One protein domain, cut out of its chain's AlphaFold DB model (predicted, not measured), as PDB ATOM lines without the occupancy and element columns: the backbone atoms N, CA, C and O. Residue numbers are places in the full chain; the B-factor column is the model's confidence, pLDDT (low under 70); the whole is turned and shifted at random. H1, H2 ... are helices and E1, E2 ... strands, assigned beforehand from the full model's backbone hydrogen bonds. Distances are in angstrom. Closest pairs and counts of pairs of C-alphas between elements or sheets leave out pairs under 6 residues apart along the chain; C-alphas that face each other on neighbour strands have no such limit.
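AT A GLANCE: This is residues 2 to 99 of the 99 residues of the protein "Cu/Zn superoxide dismutase" of Sphingopyxis sp. JAI108 (UniProt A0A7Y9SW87). The model has little regular structure: long loops make most of the body, with one two-stranded hairpin, E1 and E2, among them and a short helix, H1, near one end of that hairpin. The 98 printed residues hold H1, E1 and E2 in chain order, a mixed class with only 17 residues in named elements. The sheet, E1 - E2, is antiparallel. The whole is compact, with a radius of gyration of the C-alphas of 13.4 A and spans of 38 by 34 by 24 A.

HOW THE PARTS SIT: E1, residues 68 to 73, and E2, residues 90 to 96, form an antiparallel hairpin at 159 degrees. N 70 and O 94 are within hydrogen-bond range at 2.8 A, as are N 96 and O 68 at 2.8 A. H1, residues 59 to 62, comes closest to E1 at the C-alphas of Leu 62 and Ser 68, 5.5 A apart, and to E2 at those of Leu 62 and Phe 96, 7.1 A apart. H1 is too short for an O i to N i+4 pair; its one O i to N i+3 pair is within range.

IN THESE COORDINATES: E1 spans 15.9 A from C-alpha 68 at (130.473, 89.223, 88.959). E2 spans 16.7 A and ends at C-alpha 96, (126.530, 92.164, 87.628). H1 spans 5.2 A.

THE WHOLE: The C-alphas farthest apart, of Asp 44 and Asp 65, are 38.7 A apart. The printed part has no cut. Residues 2 to 58 have no named element. The link E1 to E2 is long, 16 residues. Residue 99 is under 70 in pLDDT.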
ATOM      1  N   THR A   2     134.991  87.301  87.854       94.62
ATOM      2  CA  THR A   2     135.028  88.727  87.489       94.62
ATOM      3  C   THR A   2     133.768  89.080  86.683       94.62
ATOM      4  O   THR A   2     133.158  88.211  86.051       94.62
ATOM      5  N   GLY A   3     133.398  90.356  86.629       96.44
ATOM      6  CA  GLY A   3     132.285  90.895  85.850       96.44
ATOM      7  C   GLY A   3     132.621  91.122  84.379       96.44
ATOM      8  O   GLY A   3     132.423  92.223  83.857       96.44
ATOM      9  N   LYS A   4     133.136  90.095  83.692       97.25
ATOM     10  CA  LYS A   4     133.511  90.155  82.267       97.25
ATOM     11  C   LYS A   4     132.966  88.972  81.474       97.25
ATOM     12  O   LYS A   4     133.173  87.823  81.851       97.25
ATOM     13  N   CYS A   5     132.383  89.249  80.310       97.75
ATOM     14  CA  CYS A   5     131.759  88.258  79.430       97.75
ATOM     15  C   CYS A   5     132.305  88.338  77.993       97.75
ATOM     16  O   CYS A   5     131.552  88.540  77.039       97.75
ATOM     17  N   ASP A   6     133.616  88.179  77.826       98.12
ATOM     18  CA  ASP A   6     134.275  88.232  76.523       98.12
ATOM     19  C   ASP A   6     133.944  86.974  75.702       98.12
ATOM     20  O   ASP A   6     134.319  85.843  76.032       98.12
ATOM     21  N   ALA A   7     133.203  87.176  74.615       96.50
ATOM     22  CA  ALA A   7     132.841  86.133  73.666       96.50
ATOM     23  C   ALA A   7     134.076  85.634  72.877       96.50
ATOM     24  O   ALA A   7     135.032  86.385  72.681       96.50
ATOM     25  N   PRO A   8     134.065  84.388  72.365       96.38
ATOM     26  CA  PRO A   8     132.929  83.463  72.343       96.38
ATOM     27  C   PRO A   8     132.874  82.490  73.524       96.38
ATOM     28  O   PRO A   8     131.853  81.842  73.707       96.38
ATOM     29  N   LYS A   9     133.956  82.360  74.300       97.56
ATOM     30  CA  LYS A   9     134.076  81.323  75.338       97.56
ATOM     31  C   LYS A   9     133.738  81.791  76.750       97.56
ATOM     32  O   LYS A   9     133.625  80.962  77.645       97.56
ATOM     33  N   PHE A  10     133.644  83.103  76.979       98.38
ATOM     34  CA  PHE A  10     133.359  83.699  78.291       98.38
ATOM     35  C   PHE A  10     134.332  83.281  79.408       98.38
ATOM     36  O   PHE A  10     133.996  83.338  80.591       98.38
ATOM     37  N   GLU A  11     135.558  82.878  79.061       97.88
ATOM     38  CA  GLU A  11     136.617  82.519  80.019       97.88
ATOM     39  C   GLU A  11     137.009  83.717  80.905       97.88
ATOM     40  O   GLU A  11     137.386  83.540  82.063       97.88
ATOM     41  N   SER A  12     136.817  84.944  80.404       98.00
ATOM     42  CA  SER A  12     137.046  86.199  81.132       98.00
ATOM     43  C   SER A  12     136.277  86.301  82.452       98.00
ATOM     44  O   SER A  12     136.743  86.986  83.355       98.00
ATOM     45  N   ALA A  13     135.140  85.607  82.597       97.75
ATOM     46  CA  ALA A  13     134.361  85.591  83.839       97.75
ATOM     47  C   ALA A  13     135.122  84.944  85.016       97.75
ATOM     48  O   ALA A  13     134.715  85.061  86.171       97.75
ATOM     49  N   GLY A  14     136.246  84.264  84.751       97.31
ATOM     50  CA  GLY A  14     137.032  83.564  85.767       97.31
ATOM     51  C   GLY A  14     136.343  82.289  86.262       97.31
ATOM     52  O   GLY A  14     135.486  81.735  85.571       97.31
ATOM     53  N   GLY A  15     136.755  81.785  87.429       97.00
ATOM     54  CA  GLY A  15     136.108  80.652  88.107       97.00
ATOM     55  C   GLY A  15     134.884  81.062  88.934       97.00
ATOM     56  O   GLY A  15     134.594  82.258  89.053       97.00
ATOM     57  N   HIS A  16     134.209  80.070  89.527       97.12
ATOM     58  CA  HIS A  16     133.045  80.278  90.396       97.12
ATOM     59  C   HIS A  16     133.375  81.224  91.561       97.12
ATOM     60  O   HIS A  16     134.535  81.410  91.946       97.12
ATOM     61  N   TRP A  17     132.345  81.862  92.117       94.94
ATOM     62  CA  TRP A  17     132.506  82.664  93.323       94.94
ATOM     63  C   TRP A  17     132.780  81.753  94.521       94.94
ATOM     64  O   TRP A  17     131.891  81.032  94.966       94.94
ATOM     65  N   ASN A  18     134.012  81.766  95.032       93.94
ATOM     66  CA  ASN A  18     134.442  80.861  96.097       93.94
ATOM     67  C   ASN A  18     135.289  81.574  97.174       93.94
ATOM     68  O   ASN A  18     136.491  81.340  97.275       93.94
ATOM     69  N   PRO A  19     134.695  82.470  97.984       91.50
ATOM     70  CA  PRO A  19     135.417  83.176  99.045       91.50
ATOM     71  C   PRO A  19     135.837  82.268 100.213       91.50
ATOM     72  O   PRO A  19     136.682  82.662 101.012       91.50
ATOM     73  N   ALA A  20     135.234  81.082 100.337       91.38
ATOM     74  CA  ALA A  20     135.488  80.136 101.422       91.38
ATOM     75  C   ALA A  20     136.503  79.037 101.059       91.38
ATOM     76  O   ALA A  20     136.770  78.187 101.903       91.38
ATOM     77  N   ASP A  21     137.044  79.047  99.834       92.38
ATOM     78  CA  ASP A  21     137.920  77.993  99.300       92.38
ATOM     79  C   ASP A  21     137.312  76.581  99.449       92.38
ATOM     80  O   ASP A  21     137.959  75.610  99.834       92.38
ATOM     81  N   ALA A  22     136.005  76.498  99.197       93.50
ATOM     82  CA  ALA A  22     135.213  75.278  99.249       93.50
ATOM     83  C   ALA A  22     135.378  74.439  97.969       93.50
ATOM     84  O   ALA A  22     135.917  74.927  96.977       93.50
ATOM     85  N   GLN A  23     134.896  73.193  97.987       95.62
ATOM     86  CA  GLN A  23     134.808  72.364  96.779       95.62
ATOM     87  C   GLN A  23     133.540  72.692  95.985       95.62
ATOM     88  O   GLN A  23     132.588  73.245  96.534       95.62
ATOM     89  N   HIS A  24     133.510  72.311  94.711       96.50
ATOM     90  CA  HIS A  24     132.323  72.440  93.870       96.50
ATOM     91  C   HIS A  24     131.176  71.517  94.313       96.50
ATOM     92  O   HIS A  24     131.391  70.337  94.608       96.50
ATOM     93  N   GLY A  25     129.947  72.035  94.228       95.19
ATOM     94  CA  GLY A  25     128.708  71.258  94.238       95.19
ATOM     95  C   GLY A  25     127.883  71.377  95.519       95.19
ATOM     96  O   GLY A  25     128.415  71.308  96.625       95.19
ATOM     97  N   LEU A  26     126.553  71.486  95.372       91.31
ATOM     98  CA  LEU A  26     125.597  71.710  96.475       91.31
ATOM     99  C   LEU A  26     125.687  70.677  97.613       91.31
ATOM    100  O   LEU A  26     125.403  71.008  98.767       91.31
ATOM    101  N   ASP A  27     126.089  69.445  97.294       84.94
ATOM    102  CA  ASP A  27     126.191  68.324  98.236       84.94
ATOM    103  C   ASP A  27     127.635  68.066  98.718       84.94
ATOM    104  O   ASP A  27     127.918  67.039  99.349       84.94
ATOM    105  N   ALA A  28     128.574  68.973  98.428       84.88
ATOM    106  CA  ALA A  28     129.962  68.843  98.856       84.88
ATOM    107  C   ALA A  28     130.072  68.814 100.401       84.88
ATOM    108  O   ALA A  28     129.589  69.729 101.077       84.88
ATOM    109  N   PRO A  29     130.746  67.809 101.006       80.06
ATOM    110  CA  PRO A  29     130.793  67.643 102.466       80.06
ATOM    111  C   PRO A  29     131.388  68.828 103.237       80.06
ATOM    112  O   PRO A  29     131.053  69.032 104.404       80.06
ATOM    113  N   ALA A  30     132.286  69.586 102.604       79.62
ATOM    114  CA  ALA A  30     132.948  70.757 103.178       79.62
ATOM    115  C   ALA A  30     132.269  72.087 102.795       79.62
ATOM    116  O   ALA A  30     132.806  73.155 103.082       79.62
ATOM    117  N   GLY A  31     131.083  72.023 102.182       81.69
ATOM    118  CA  GLY A  31     130.411  73.166 101.576       81.69
ATOM    119  C   GLY A  31     130.751  73.318 100.094       81.69
ATOM    120  O   GLY A  31     131.768  72.809  99.625       81.69
ATOM    121  N   GLN A  32     129.856  74.008  99.392       93.75
ATOM    122  CA  GLN A  32     129.920  74.322  97.966       93.75
ATOM    123  C   GLN A  32     130.661  75.637  97.697       93.75
ATOM    124  O   GLN A  32     130.802  76.459  98.614       93.75
ATOM    125  N   HIS A  33     131.011  75.923  96.439       96.38
ATOM    126  CA  HIS A  33     131.345  77.298  96.077       96.38
ATOM    127  C   HIS A  33     130.143  78.205  96.375       96.38
ATOM    128  O   HIS A  33     128.992  77.855  96.123       96.38
ATOM    129  N   ALA A  34     130.387  79.414  96.881       94.69
ATOM    130  CA  ALA A  34     129.310  80.340  97.239       94.69
ATOM    131  C   ALA A  34     128.459  80.792  96.032       94.69
ATOM    132  O   ALA A  34     127.353  81.292  96.221       94.69
ATOM    133  N   GLY A  35     128.981  80.643  94.811       95.50
ATOM    134  CA  GLY A  35     128.272  80.895  93.557       95.50
ATOM    135  C   GLY A  35     127.607  79.670  92.922       95.50
ATOM    136  O   GLY A  35     127.008  79.833  91.862       95.50
ATOM    137  N   ASP A  36     127.715  78.475  93.512       96.69
ATOM    138  CA  ASP A  36     127.059  77.277  92.979       96.69
ATOM    139  C   ASP A  36     125.533  77.380  93.129       96.69
ATOM    140  O   ASP A  36     124.997  77.888  94.119       96.69
ATOM    141  N   MET A  37     124.823  76.911  92.104       96.38
ATOM    142  CA  MET A  37     123.368  77.001  91.985       96.38
ATOM    143  C   MET A  37     122.795  75.696  91.419       96.38
ATOM    144  O   MET A  37     123.499  74.962  90.719       96.38
ATOM    145  N   PRO A  38     121.504  75.402  91.665       96.75
ATOM    146  CA  PRO A  38     120.821  74.300  90.999       96.75
ATOM    147  C   PRO A  38     120.809  74.466  89.475       96.75
ATOM    148  O   PRO A  38     120.807  75.582  88.953       96.75
ATOM    149  N   ASN A  39     120.713  73.346  88.758       97.81
ATOM    150  CA  ASN A  39     120.571  73.356  87.304       97.81
ATOM    151  C   ASN A  39     119.312  74.123  86.856       97.81
ATOM    152  O   ASN A  39     118.206  73.866  87.340       97.81
ATOM    153  N   LEU A  40     119.472  75.015  85.871       97.69
ATOM    154  CA  LEU A  40     118.359  75.635  85.154       97.69
ATOM    155  C   LEU A  40     117.679  74.589  84.264       97.69
ATOM    156  O   LEU A  40     118.304  74.029  83.365       97.69
ATOM    157  N   VAL A  41     116.383  74.364  84.475       97.56
ATOM    158  CA  VAL A  41     115.571  73.497  83.610       97.56
ATOM    159  C   VAL A  41     114.902  74.348  82.535       97.56
ATOM    160  O   VAL A  41     114.204  75.314  82.840       97.56
ATOM    161  N   VAL A  42     115.130  73.978  81.277       96.62
ATOM    162  CA  VAL A  42     114.589  74.652  80.093       96.62
ATOM    163  C   VAL A  42     113.527  73.757  79.458       96.62
ATOM    164  O   VAL A  42     113.754  72.562  79.288       96.62
ATOM    165  N   ASP A  43     112.365  74.326  79.148       96.06
ATOM    166  CA  ASP A  43     111.249  73.626  78.515       96.06
ATOM    167  C   ASP A  43     111.451  73.426  76.999       96.06
ATOM    168  O   ASP A  43     112.375  73.966  76.386       96.06
ATOM    169  N   ASP A  44     110.532  72.693  76.365       97.25
ATOM    170  CA  ASP A  44     110.558  72.433  74.916       97.25
ATOM    171  C   ASP A  44     110.421  73.710  74.057       97.25
ATOM    172  O   ASP A  44     110.676  73.685  72.853       97.25
ATOM    173  N   ASN A  45     110.041  74.844  74.658       96.75
ATOM    174  CA  ASN A  45     109.973  76.146  73.995       96.75
ATOM    175  C   ASN A  45     111.273  76.955  74.143       96.75
ATOM    176  O   ASN A  45     111.311  78.120  73.730       96.75
ATOM    177  N   GLY A  46     112.314  76.379  74.751       95.19
ATOM    178  CA  GLY A  46     113.594  77.041  74.983       95.19
ATOM    179  C   GLY A  46     113.550  78.089  76.097       95.19
ATOM    180  O   GLY A  46     114.355  79.021  76.077       95.19
ATOM    181  N   ARG A  47     112.608  77.990  77.047       96.56
ATOM    182  CA  ARG A  47     112.487  78.912  78.186       96.56
ATOM    183  C   ARG A  47     112.674  78.185  79.511       96.56
ATOM    184  O   ARG A  47     112.156  77.097  79.718       96.56
ATOM    185  N   GLY A  48     113.373  78.829  80.436       95.75
ATOM    186  CA  GLY A  48     113.524  78.368  81.810       95.75
ATOM    187  C   GLY A  48     113.558  79.556  82.760       95.75
ATOM    188  O   GLY A  48     114.049  80.627  82.399       95.75
ATOM    189  N   THR A  49     113.050  79.352  83.972       96.62
ATOM    190  CA  THR A  49     113.132  80.321  85.068       96.62
ATOM    191  C   THR A  49     113.723  79.614  86.276       96.62
ATOM    192  O   THR A  49     113.223  78.568  86.684       96.62
ATOM    193  N   LEU A  50     114.771  80.199  86.851       95.81
ATOM    194  CA  LEU A  50     115.361  79.769  88.111       95.81
ATOM    195  C   LEU A  50     115.259  80.923  89.106       95.81
ATOM    196  O   LEU A  50     115.701  82.034  88.818       95.81
ATOM    197  N   GLU A  51     114.690  80.640  90.272       95.62
ATOM    198  CA  GLU A  51     114.728  81.523  91.432       95.62
ATOM    199  C   GLU A  51     115.530  80.815  92.520       95.62
ATOM    200  O   GLU A  51     115.205  79.691  92.912       95.62
ATOM    201  N   TYR A  52     116.618  81.442  92.961       93.56
ATOM    202  CA  TYR A  52     117.505  80.872  93.963       93.56
ATOM    203  C   TYR A  52     118.137  81.965  94.817       93.56
ATOM    204  O   TYR A  52     118.525  83.021  94.318       93.56
ATOM    205  N   GLU A  53     118.260  81.689  96.112       92.69
ATOM    206  CA  GLU A  53     118.932  82.558  97.067       92.69
ATOM    207  C   GLU A  53     120.362  82.057  97.305       92.69
ATOM    208  O   GLU A  53     120.571  80.980  97.869       92.69
ATOM    209  N   LEU A  54     121.354  82.862  96.917       90.94
ATOM    210  CA  LEU A  54     122.754  82.615  97.259       90.94
ATOM    211  C   LEU A  54     122.984  82.950  98.740       90.94
ATOM    212  O   LEU A  54     123.136  84.114  99.122       90.94
ATOM    213  N   LYS A  55     123.003  81.928  99.595       87.12
ATOM    214  CA  LYS A  55     123.204  82.113 101.040       87.12
ATOM    215  C   LYS A  55     124.552  82.775 101.326       87.12
ATOM    216  O   LYS A  55     125.595  82.284 100.913       87.12
ATOM    217  N   GLY A  56     124.526  83.873 102.081       86.06
ATOM    218  CA  GLY A  56     125.728  84.635 102.436       86.06
ATOM    219  C   GLY A  56     126.213  85.601 101.351       86.06
ATOM    220  O   GLY A  56     127.165  86.344 101.592       86.06
ATOM    221  N   ALA A  57     125.550  85.651 100.190       91.38
ATOM    222  CA  ALA A  57     125.810  86.678  99.195       91.38
ATOM    223  C   ALA A  57     125.401  88.065  99.696       91.38
ATOM    224  O   ALA A  57     124.370  88.255 100.341       91.38
ATOM    225  N   THR A  58     126.217  89.057  99.356       92.31
ATOM    226  CA  THR A  58     125.926  90.472  99.588       92.31
ATOM    227  C   THR A  58     126.161  91.239  98.297       92.31
ATOM    228  O   THR A  58     127.007  90.849  97.493       92.31
ATOM    229  N   PHE A  59     125.468  92.365  98.106       90.75
ATOM    230  CA  PHE A  59     125.747  93.239  96.963       90.75
ATOM    231  C   PHE A  59     127.201  93.708  96.944       90.75
ATOM    232  O   PHE A  59     127.801  93.734  95.881       90.75
ATOM    233  N   ALA A  60     127.789  93.999  98.107       90.50
ATOM    234  CA  ALA A  60     129.191  94.398  98.199       90.50
ATOM    235  C   ALA A  60     130.163  93.298  97.732       90.50
ATOM    236  O   ALA A  60     131.208  93.626  97.193       90.50
ATOM    237  N   GLY A  61     129.831  92.018  97.935       89.56
ATOM    238  CA  GLY A  61     130.670  90.897  97.498       89.56
ATOM    239  C   GLY A  61     130.424  90.434  96.060       89.56
ATOM    240  O   GLY A  61     131.301  89.809  95.482       89.56
ATOM    241  N   LEU A  62     129.242  90.698  95.492       91.38
ATOM    242  CA  LEU A  62     128.914  90.351  94.100       91.38
ATOM    243  C   LEU A  62     129.131  91.516  93.118       91.38
ATOM    244  O   LEU A  62     129.233  91.308  91.911       91.38
ATOM    245  N   MET A  63     129.146  92.751  93.607       93.19
ATOM    246  CA  MET A  63     129.394  93.967  92.830       93.19
ATOM    247  C   MET A  63     130.611  94.705  93.400       93.19
ATOM    248  O   MET A  63     130.562  95.917  93.607       93.19
ATOM    249  N   ASP A  64     131.659  93.948  93.711       91.31
ATOM    250  CA  ASP A  64     132.975  94.458  94.087       91.31
ATOM    251  C   ASP A  64     133.694  95.103  92.884       91.31
ATOM    252  O   ASP A  64     133.103  95.318  91.821       91.31
ATOM    253  N   ASP A  65     134.962  95.479  93.064       92.25
ATOM    254  CA  ASP A  65     135.703  96.329  92.122       92.25
ATOM    255  C   ASP A  65     135.788  95.758  90.694       92.25
ATOM    256  O   ASP A  65     135.841  96.526  89.727       92.25
ATOM    257  N   ASP A  66     135.804  94.431  90.533       93.25
ATOM    258  CA  ASP A  66     135.774  93.769  89.227       93.25
ATOM    259  C   ASP A  66     134.424  93.120  88.887       93.25
ATOM    260  O   ASP A  66     134.220  92.747  87.727       93.25
ATOM    261  N   GLY A  67     133.481  93.082  89.831       95.38
ATOM    262  CA  GLY A  67     132.112  92.612  89.664       95.38
ATOM    263  C   GLY A  67     131.997  91.099  89.471       95.38
ATOM    264  O   GLY A  67     132.964  90.342  89.505       95.38
ATOM    265  N   SER A  68     130.781  90.645  89.171       96.38
ATOM    266  CA  SER A  68     130.473  89.223  88.959       96.38
ATOM    267  C   SER A  68     129.846  88.957  87.602       96.38
ATOM    268  O   SER A  68     129.312  89.855  86.949       96.38
ATOM    269  N   ALA A  69     129.828  87.687  87.202       97.38
ATOM    270  CA  ALA A  69     129.069  87.230  86.051       97.38
ATOM    271  C   ALA A  69     128.211  86.007  86.394       97.38
ATOM    272  O   ALA A  69     128.678  85.078  87.050       97.38
ATOM    273  N   MET A  70     126.969  85.997  85.906       96.44
ATOM    274  CA  MET A  70     126.161  84.785  85.770       96.44
ATOM    275  C   MET A  70     126.574  84.066  84.496       96.44
ATOM    276  O   MET A  70     126.597  84.691  83.434       96.44
ATOM    277  N   VAL A  71     126.835  82.766  84.578       98.19
ATOM    278  CA  VAL A  71     127.184  81.939  83.421       98.19
ATOM    279  C   VAL A  71     126.186  80.798  83.288       98.19
ATOM    280  O   VAL A  71     125.893  80.110  84.260       98.19
ATOM    281  N   VAL A  72     125.679  80.586  82.074       97.88
ATOM    282  CA  VAL A  72     124.912  79.384  81.721       97.88
ATOM    283  C   VAL A  72     125.825  78.456  80.935       97.88
ATOM    284  O   VAL A  72     126.490  78.886  79.988       97.88
ATOM    285  N   HIS A  73     125.850  77.191  81.335       98.56
ATOM    286  CA  HIS A  73     126.678  76.149  80.743       98.56
ATOM    287  C   HIS A  73     125.907  75.285  79.735       98.56
ATOM    288  O   HIS A  73     124.677  75.255  79.726       98.56
ATOM    289  N   ALA A  74     126.645  74.601  78.857       97.94
ATOM    290  CA  ALA A  74     126.107  73.772  77.779       97.94
ATOM    291  C   ALA A  74     125.494  72.451  78.265       97.94
ATOM    292  O   ALA A  74     124.710  71.836  77.545       97.94
ATOM    293  N   SER A  75     125.901  71.965  79.435       98.19
ATOM    294  CA  SER A  75     125.461  70.698  80.017       98.19
ATOM    295  C   SER A  75     125.066  70.880  81.476       98.19
ATOM    296  O   SER A  75     125.457  71.850  82.124       98.19
ATOM    297  N   ALA A  76     124.259  69.944  81.975       98.06
ATOM    298  CA  ALA A  76     123.864  69.924  83.373       98.06
ATOM    299  C   ALA A  76     125.080  69.678  84.272       98.06
ATOM    300  O   ALA A  76     125.899  68.805  83.989       98.06
ATOM    301  N   ASP A  77     125.134  70.425  85.366       97.81
ATOM    302  CA  ASP A  77     126.104  70.267  86.438       97.81
ATOM    303  C   ASP A  77     125.816  68.977  87.218       97.81
ATOM    304  O   ASP A  77     124.670  68.727  87.612       97.81
ATOM    305  N   ASP A  78     126.843  68.153  87.435       96.62
ATOM    306  CA  ASP A  78     126.767  66.909  88.209       96.62
ATOM    307  C   ASP A  78     126.784  67.112  89.736       96.62
ATOM    308  O   ASP A  78     126.654  66.145  90.490       96.62
ATOM    309  N   GLN A  79     126.913  68.365  90.179       95.62
ATOM    310  CA  GLN A  79     126.910  68.847  91.559       95.62
ATOM    311  C   GLN A  79     128.009  68.236  92.433       95.62
ATOM    312  O   GLN A  79     127.849  68.132  93.650       95.62
ATOM    313  N   LYS A  80     129.124  67.803  91.826       93.31
ATOM    314  CA  LYS A  80     130.179  67.084  92.550       93.31
ATOM    315  C   LYS A  80     131.594  67.293  92.021       93.31
ATOM    316  O   LYS A  80     132.539  67.298  92.806       93.31
ATOM    317  N   THR A  81     131.781  67.335  90.707       95.00
ATOM    318  CA  THR A  81     133.123  67.278  90.117       95.00
ATOM    319  C   THR A  81     133.791  68.648  90.137       95.00
ATOM    320  O   THR A  81     133.320  69.582  89.496       95.00
ATOM    321  N   ASP A  82     134.935  68.770  90.805       94.19
ATOM    322  CA  ASP A  82     135.740  69.990  90.735       94.19
ATOM    323  C   ASP A  82     136.286  70.238  89.309       94.19
ATOM    324  O   ASP A  82     136.683  69.292  88.621       94.19
ATOM    325  N   PRO A  83     136.377  71.502  88.855       95.12
ATOM    326  CA  PRO A  83     136.001  72.727  89.571       95.12
ATOM    327  C   PRO A  83     134.585  73.240  89.248       95.12
ATOM    328  O   PRO A  83     134.231  74.322  89.701       95.12
ATOM    329  N   SER A  84     133.830  72.566  88.376       96.50
ATOM    330  CA  SER A  84     132.608  73.142  87.785       96.50
ATOM    331  C   SER A  84     131.609  72.094  87.282       96.50
ATOM    332  O   SER A  84     130.998  72.267  86.227       96.50
ATOM    333  N   GLY A  85     131.546  70.944  87.944       96.69
ATOM    334  CA  GLY A  85     130.466  69.973  87.800       96.69
ATOM    335  C   GLY A  85     130.359  69.264  86.456       96.69
ATOM    336  O   GLY A  85     129.275  68.821  86.092       96.69
ATOM    337  N   ASN A  86     131.442  69.191  85.675       97.50
ATOM    338  CA  ASN A  86     131.411  68.698  84.289       97.50
ATOM    339  C   ASN A  86     130.373  69.405  83.387       97.50
ATOM    340  O   ASN A  86     129.946  68.852  82.375       97.50
ATOM    341  N   SER A  87     130.023  70.656  83.700       98.25
ATOM    342  CA  SER A  87     128.964  71.418  83.019       98.25
ATOM    343  C   SER A  87     129.291  71.801  81.562       98.25
ATOM    344  O   SER A  87     128.434  72.283  80.822       98.25
ATOM    345  N   GLY A  88     130.522  71.567  81.101       98.06
ATOM    346  CA  GLY A  88     130.944  71.836  79.724       98.06
ATOM    347  C   GLY A  88     131.100  73.328  79.409       98.06
ATOM    348  O   GLY A  88     131.336  74.149  80.301       98.06
ATOM    349  N   ASP A  89     130.995  73.672  78.123       98.44
ATOM    350  CA  ASP A  89     131.247  75.023  77.611       98.44
ATOM    351  C   ASP A  89     130.299  76.076  78.205       98.44
ATOM    352  O   ASP A  89     129.148  75.798  78.537       98.44
ATOM    353  N   ARG A  90     130.767  77.324  78.293       98.50
ATOM    354  CA  ARG A  90     129.955  78.483  78.694       98.50
ATOM    355  C   ARG A  90     129.199  79.003  77.472       98.50
ATOM    356  O   ARG A  90     129.831  79.410  76.502       98.50
ATOM    357  N   ILE A  91     127.867  79.014  77.515       97.94
ATOM    358  CA  ILE A  91     127.016  79.348  76.354       97.94
ATOM    359  C   ILE A  91     126.317  80.702  76.470       97.94
ATOM    360  O   ILE A  91     125.906  81.269  75.459       97.94
ATOM    361  N   ALA A  92     126.202  81.247  77.680       97.69
ATOM    362  CA  ALA A  92     125.718  82.602  77.912       97.69
ATOM    363  C   ALA A  92     126.382  83.198  79.152       97.69
ATOM    364  O   ALA A  92     126.771  82.472  80.068       97.69
ATOM    365  N   CYS A  93     126.504  84.524  79.177       98.12
ATOM    366  CA  CYS A  93     127.145  85.246  80.264       98.12
ATOM    367  C   CYS A  93     126.467  86.610  80.465       98.12
ATOM    368  O   CYS A  93     126.196  87.314  79.490       98.12
ATOM    369  N   GLY A  94     126.181  86.976  81.715       96.75
ATOM    370  CA  GLY A  94     125.584  88.260  82.090       96.75
ATOM    371  C   GLY A  94     126.322  88.890  83.264       96.75
ATOM    372  O   GLY A  94     126.591  88.214  84.248       96.75
ATOM    373  N   ILE A  95     126.656  90.176  83.163       96.25
ATOM    374  CA  ILE A  95     127.476  90.885  84.158       96.25
ATOM    375  C   ILE A  95     126.589  91.515  85.236       96.25
ATOM    376  O   ILE A  95     125.619  92.204  84.918       96.25
ATOM    377  N   PHE A  96     126.991  91.364  86.497       89.81
ATOM    378  CA  PHE A  96     126.530  92.164  87.628       89.81
ATOM    379  C   PHE A  96     127.667  93.070  88.089       89.81
ATOM    380  O   PHE A  96     128.710  92.598  88.534       89.81
ATOM    381  N   LYS A  97     127.472  94.381  87.987       87.56
ATOM    382  CA  LYS A  97     128.422  95.374  88.489       87.56
ATOM    383  C   LYS A  97     127.683  96.626  88.935       87.56
ATOM    384  O   LYS A  97     126.573  96.882  88.459       87.56
ATOM    385  N   SER A  98     128.306  97.414  89.803       79.88
ATOM    386  CA  SER A  98     127.847  98.775  90.070       79.88
ATOM    387  C   SER A  98     127.908  99.612  88.785       79.88
ATOM    388  O   SER A  98     128.815  99.439  87.963       79.88
ATOM    389  N   GLY A  99     126.900 100.469  88.598       63.94
ATOM    390  CA  GLY A  99     126.800 101.391  87.460       63.94
ATOM    391  C   GLY A  99     127.871 102.470  87.447       63.94
ATOM    392  O   GLY A  99     128.423 102.770  88.529       63.94
TER     393      GLY A  99